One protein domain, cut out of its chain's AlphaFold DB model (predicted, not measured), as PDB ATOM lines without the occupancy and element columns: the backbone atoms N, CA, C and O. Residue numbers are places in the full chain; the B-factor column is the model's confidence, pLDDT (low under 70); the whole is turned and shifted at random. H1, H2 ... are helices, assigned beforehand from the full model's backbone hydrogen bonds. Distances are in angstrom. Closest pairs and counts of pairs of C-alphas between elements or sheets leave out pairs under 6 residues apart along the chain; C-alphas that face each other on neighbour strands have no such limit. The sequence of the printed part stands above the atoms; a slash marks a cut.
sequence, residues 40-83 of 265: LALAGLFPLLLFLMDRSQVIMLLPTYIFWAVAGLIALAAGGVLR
ATOM      1  N   LEU A  40     123.241 152.239 189.954       95.50
ATOM      2  CA  LEU A  40     123.830 151.441 188.876       95.50
ATOM      3  C   LEU A  40     122.985 151.477 187.596       95.50
ATOM      4  O   LEU A  40     123.536 151.613 186.501       95.50
ATOM      5  N   ALA A  41     121.655 151.419 187.708       96.25
ATOM      6  CA  ALA A  41     120.762 151.540 186.558       96.25
ATOM      7  C   ALA A  41     120.960 152.884 185.832       96.25
ATOM      8  O   ALA A  41     121.083 152.915 184.602       96.25
ATOM      9  N   LEU A  42     121.065 153.978 186.597       95.38
ATOM     10  CA  LEU A  42     121.349 155.318 186.087       95.38
ATOM     11  C   LEU A  42     122.764 155.427 185.506       95.38
ATOM     12  O   LEU A  42     122.931 155.981 184.419       95.38
ATOM     13  N   ALA A  43     123.769 154.856 186.171       93.56
ATOM     14  CA  ALA A  43     125.145 154.834 185.678       93.56
ATOM     15  C   ALA A  43     125.249 154.152 184.306       93.56
ATOM     16  O   ALA A  43     125.999 154.617 183.449       93.56
ATOM     17  N   GLY A  44     124.454 153.104 184.060       93.94
ATOM     18  CA  GLY A  44     124.367 152.426 182.763       93.94
ATOM     19  C   GLY A  44     123.780 153.275 181.631       93.94
ATOM     20  O   GLY A  44     124.142 153.067 180.473       93.94
ATOM     21  N   LEU A  45     122.942 154.278 181.926       94.12
ATOM     22  CA  LEU A  45     122.378 155.155 180.890       94.12
ATOM     23  C   LEU A  45     123.452 155.988 180.193       94.12
ATOM     24  O   LEU A  45     123.345 156.257 179.001       94.12
ATOM     25  N   PHE A  46     124.500 156.386 180.904       89.75
ATOM     26  CA  PHE A  46     125.543 157.241 180.351       89.75
ATOM     27  C   PHE A  46     126.353 156.581 179.208       89.75
ATOM     28  O   PHE A  46     126.355 157.134 178.104       89.75
ATOM     29  N   PRO A  47     126.980 155.394 179.375       92.00
ATOM     30  CA  PRO A  47     127.623 154.683 178.267       92.00
ATOM     31  C   PRO A  47     126.627 154.282 177.168       92.00
ATOM     32  O   PRO A  47     126.988 154.298 175.988       92.00
ATOM     33  N   LEU A  48     125.365 154.007 177.517       93.31
ATOM     34  CA  LEU A  48     124.321 153.732 176.533       93.31
ATOM     35  C   LEU A  48     124.045 154.941 175.635       93.31
ATOM     36  O   LEU A  48     124.019 154.798 174.415       93.31
ATOM     37  N   LEU A  49     123.859 156.129 176.213       92.56
ATOM     38  CA  LEU A  49     123.600 157.359 175.459       92.56
ATOM     39  C   LEU A  49     124.731 157.654 174.475       92.56
ATOM     40  O   LEU A  49     124.479 158.047 173.339       92.56
ATOM     41  N   LEU A  50     125.973 157.395 174.866       87.94
ATOM     42  CA  LEU A  50     127.132 157.613 174.005       87.94
ATOM     43  C   LEU A  50     127.192 156.621 172.853       87.94
ATOM     44  O   LEU A  50     127.471 157.023 171.724       87.94
ATOM     45  N   PHE A  51     126.854 155.356 173.106       91.44
ATOM     46  CA  PHE A  51     126.645 154.387 172.036       91.44
ATOM     47  C   PHE A  51     125.505 154.813 171.096       91.44
ATOM     48  O   PHE A  51     125.613 154.654 169.882       91.44
ATOM     49  N   LEU A  52     124.409 155.367 171.626       92.50
ATOM     50  CA  LEU A  52     123.288 155.842 170.809       92.50
ATOM     51  C   LEU A  52     123.665 157.055 169.947       92.50
ATOM     52  O   LEU A  52     123.196 157.143 168.812       92.50
ATOM     53  N   MET A  53     124.523 157.945 170.453       91.25
ATOM     54  CA  MET A  53     125.068 159.090 169.715       91.25
ATOM     55  C   MET A  53     126.106 158.675 168.663       91.25
ATOM     56  O   MET A  53     126.166 159.271 167.591       91.25
ATOM     57  N   ASP A  54     126.927 157.667 168.961       88.06
ATOM     58  CA  ASP A  54     127.949 157.133 168.063       88.06
ATOM     59  C   ASP A  54     127.933 155.598 168.080       88.06
ATOM     60  O   ASP A  54     128.630 154.934 168.854       88.06
ATOM     61  N   ARG A  55     127.162 155.029 167.146       88.69
ATOM     62  CA  ARG A  55     126.991 153.577 166.982       88.69
ATOM     63  C   ARG A  55     128.288 152.842 166.632       88.69
ATOM     64  O   ARG A  55     128.312 151.616 166.704       88.69
ATOM     65  N   SER A  56     129.368 153.556 166.290       88.25
ATOM     66  CA  SER A  56     130.685 152.938 166.095       88.25
ATOM     67  C   SER A  56     131.318 152.460 167.408       88.25
ATOM     68  O   SER A  56     132.223 151.627 167.387       88.25
ATOM     69  N   GLN A  57     130.841 152.936 168.564       85.31
ATOM     70  CA  GLN A  57     131.418 152.639 169.878       85.31
ATOM     71  C   GLN A  57     130.735 151.451 170.559       85.31
ATOM     72  O   GLN A  57     130.290 151.532 171.701       85.31
ATOM     73  N   VAL A  58     130.687 150.311 169.867       85.69
ATOM     74  CA  VAL A  58     130.065 149.065 170.362       85.69
ATOM     75  C   VAL A  58     130.621 148.634 171.727       85.69
ATOM     76  O   VAL A  58     129.886 148.091 172.543       85.69
ATOM     77  N   ILE A  59     131.889 148.948 172.019       86.19
ATOM     78  CA  ILE A  59     132.549 148.657 173.304       86.19
ATOM     79  C   ILE A  59     131.780 149.258 174.499       86.19
ATOM     80  O   ILE A  59     131.787 148.677 175.580       86.19
ATOM     81  N   MET A  60     131.056 150.368 174.317       87.88
ATOM     82  CA  MET A  60     130.270 151.016 175.381       87.88
ATOM     83  C   MET A  60     129.024 150.231 175.802       87.88
ATOM     84  O   MET A  60     128.493 150.442 176.896       87.88
ATOM     85  N   LEU A  61     128.573 149.280 174.981       90.38
ATOM     86  CA  LEU A  61     127.493 148.379 175.373       90.38
ATOM     87  C   LEU A  61     127.910 147.450 176.513       90.38
ATOM     88  O   LEU A  61     127.051 147.057 177.292       90.38
ATOM     89  N   LEU A  62     129.200 147.124 176.647       90.25
ATOM     90  CA  LEU A  62     129.667 146.203 177.680       90.25
ATOM     91  C   LEU A  62     129.556 146.809 179.096       90.25
ATOM     92  O   LEU A  62     128.908 146.185 179.932       90.25
ATOM     93  N   PRO A  63     130.052 148.031 179.383       91.31
ATOM     94  CA  PRO A  63     129.793 148.696 180.663       91.31
ATOM     95  C   PRO A  63     128.302 148.906 180.947       91.31
ATOM     96  O   PRO A  63     127.856 148.654 182.061       91.31
ATOM     97  N   THR A  64     127.523 149.314 179.934       94.88
ATOM     98  CA  THR A  64     126.058 149.452 180.051       94.88
ATOM     99  C   THR A  64     125.432 148.144 180.523       94.88
ATOM    100  O   THR A  64     124.672 148.117 181.490       94.88
ATOM    101  N   TYR A  65     125.787 147.052 179.847       95.94
ATOM    102  CA  TYR A  65     125.288 145.723 180.137       95.94
ATOM    103  C   TYR A  65     125.639 145.277 181.555       95.94
ATOM    104  O   TYR A  65     124.766 144.810 182.276       95.94
ATOM    105  N   ILE A  66     126.895 145.463 181.970       95.69
ATOM    106  CA  ILE A  66     127.362 145.088 183.308       95.69
ATOM    107  C   ILE A  66     126.595 145.865 184.380       95.69
ATOM    108  O   ILE A  66     126.067 145.254 185.307       95.69
ATOM    109  N   PHE A  67     126.478 147.189 184.241       96.81
ATOM    110  CA  PHE A  67     125.750 148.005 185.211       96.81
ATOM    111  C   PHE A  67     124.289 147.585 185.334       96.81
ATOM    112  O   PHE A  67     123.782 147.463 186.445       96.81
ATOM    113  N   TRP A  68     123.623 147.306 184.216       98.00
ATOM    114  CA  TRP A  68     122.231 146.866 184.232       98.00
ATOM    115  C   TRP A  68     122.055 145.438 184.745       98.00
ATOM    116  O   TRP A  68     121.106 145.178 185.478       98.00
ATOM    117  N   ALA A  69     122.973 144.527 184.424       97.69
ATOM    118  CA  ALA A  69     122.955 143.169 184.955       97.69
ATOM    119  C   ALA A  69     123.115 143.173 186.483       97.69
ATOM    120  O   ALA A  69     122.356 142.490 187.171       97.69
ATOM    121  N   VAL A  70     124.038 143.978 187.023       97.56
ATOM    122  CA  VAL A  70     124.250 144.106 188.477       97.56
ATOM    123  C   VAL A  70     123.094 144.859 189.144       97.56
ATOM    124  O   VAL A  70     122.616 144.428 190.187       97.56
ATOM    125  N   ALA A  71     122.585 145.933 188.535       97.88
ATOM    126  CA  ALA A  71     121.401 146.630 189.040       97.88
ATOM    127  C   ALA A  71     120.185 145.696 189.123       97.88
ATOM    128  O   ALA A  71     119.483 145.683 190.132       97.88
ATOM    129  N   GLY A  72     119.967 144.878 188.086       97.75
ATOM    130  CA  GLY A  72     118.925 143.855 188.062       97.75
ATOM    131  C   GLY A  72     119.128 142.788 189.136       97.75
ATOM    132  O   GLY A  72     118.166 142.433 189.809       97.75
ATOM    133  N   LEU A  73     120.370 142.340 189.358       97.50
ATOM    134  CA  LEU A  73     120.696 141.396 190.430       97.50
ATOM    135  C   LEU A  73     120.274 141.950 191.793       97.50
ATOM    136  O   LEU A  73     119.542 141.288 192.524       97.50
ATOM    137  N   ILE A  74     120.706 143.174 192.103       96.81
ATOM    138  CA  ILE A  74     120.424 143.825 193.386       96.81
ATOM    139  C   ILE A  74     118.921 144.053 193.544       96.81
ATOM    140  O   ILE A  74     118.369 143.721 194.583       96.81
ATOM    141  N   ALA A  75     118.232 144.558 192.516       97.38
ATOM    142  CA  ALA A  75     116.792 144.802 192.587       97.38
ATOM    143  C   ALA A  75     115.982 143.510 192.795       97.38
ATOM    144  O   ALA A  75     115.034 143.488 193.581       97.38
ATOM    145  N   LEU A  76     116.346 142.422 192.108       97.00
ATOM    146  CA  LEU A  76     115.668 141.133 192.253       97.00
ATOM    147  C   LEU A  76     115.949 140.482 193.613       97.00
ATOM    148  O   LEU A  76     115.041 139.866 194.177       97.00
ATOM    149  N   ALA A  77     117.168 140.628 194.138       95.88
ATOM    150  CA  ALA A  77     117.535 140.164 195.475       95.88
ATOM    151  C   ALA A  77     116.811 140.972 196.566       95.88
ATOM    152  O   ALA A  77     116.097 140.393 197.385       95.88
ATOM    153  N   ALA A  78     116.872 142.306 196.498       94.81
ATOM    154  CA  ALA A  78     116.210 143.224 197.429       94.81
ATOM    155  C   ALA A  78     114.680 143.070 197.431       94.81
ATOM    156  O   ALA A  78     114.017 143.266 198.451       94.81
ATOM    157  N   GLY A  79     114.096 142.715 196.282       94.75
ATOM    158  CA  GLY A  79     112.673 142.408 196.144       94.75
ATOM    159  C   GLY A  79     112.264 141.020 196.650       94.75
ATOM    160  O   GLY A  79     111.083 140.685 196.579       94.75
ATOM    161  N   GLY A  80     113.205 140.191 197.111       93.12
ATOM    162  CA  GLY A  80     112.949 138.819 197.562       93.12
ATOM    163  C   GLY A  80     112.556 137.843 196.443       93.12
ATOM    164  O   GLY A  80     112.109 136.728 196.730       93.12
ATOM    165  N   VAL A  81     112.706 138.249 195.177       93.88
ATOM    166  CA  VAL A  81     112.420 137.417 193.997       93.88
ATOM    167  C   VAL A  81     113.555 136.422 193.779       93.88
ATOM    168  O   VAL A  81     113.310 135.235 193.562       93.88
ATOM    169  N   LEU A  82     114.798 136.901 193.860       93.31
ATOM    170  CA  LEU A  82     115.994 136.085 193.715       93.31
ATOM    171  C   LEU A  82     116.534 135.728 195.099       93.31
ATOM    172  O   LEU A  82     117.119 136.561 195.781       93.31
ATOM    173  N   ARG A  83     116.300 134.486 195.518       91.75
ATOM    174  CA  ARG A  83     116.841 133.942 196.773       91.75
ATOM    175  C   ARG A  83     118.259 133.424 196.567       91.75
ATOM    176  O   ARG A  83     118.597 133.070 195.439       91.75
TER     177      ARG A  83
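Overview. This is residues 40 to 83 of the 265 residues of an uncharacterized protein of Chloroflexi bacterium (UniProt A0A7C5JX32). Two helices make a slender helical hairpin: H1 folds back through a tight link to H2, and the two run side by side in opposite directions. H2 is the longer, and its last turns run on past the first residue of H1, so that one end of the rod is a single helix with a short tail, residues 79 to 83. The printed part has 44 residues with two named helices, H1 and then H2, and no named strand, and its class is all helix. It is loose, with a radius of gyration of the C-alphas of 12.3 A, and spans 39 by 14 by 9 A.

Along the chain. H1 takes in residues 40 to 53 and begins at C-alpha 40, at (123.830, 151.441, 188.876). It is 20.7 A long from first to last C-alpha. H2, residues 58 to 78, begins at C-alpha 58, at (130.065, 149.065, 170.362), and ends at C-alpha 78, at (116.210, 143.224, 197.429), a length of 31.0 A.

Arrangement. H1 and H2 form a helical hairpin. They touch, with 28 pairs of C-alphas within 8 A. The closest C-alphas of the two are those of Gly 44 and Thr 64, 4.4 A apart. Their lines stand at a shallow tilt of 23 degrees, opposite ways, and their centres are 10.9 A apart. Of the O i to N i+4 pairs, 7 of 10 in H1 and 15 of 17 in H2 are within hydrogen-bond range.

Size, cuts and confidence. The outline is a rod. The two C-alphas farthest apart are those of Ser 56 and Gly 80, at 38.8 A. The link from H1 to H2, 4 residues, is tight, and the printed part has no cut. The mean pLDDT of the printed part is 93.2, and no printed residue is under 70.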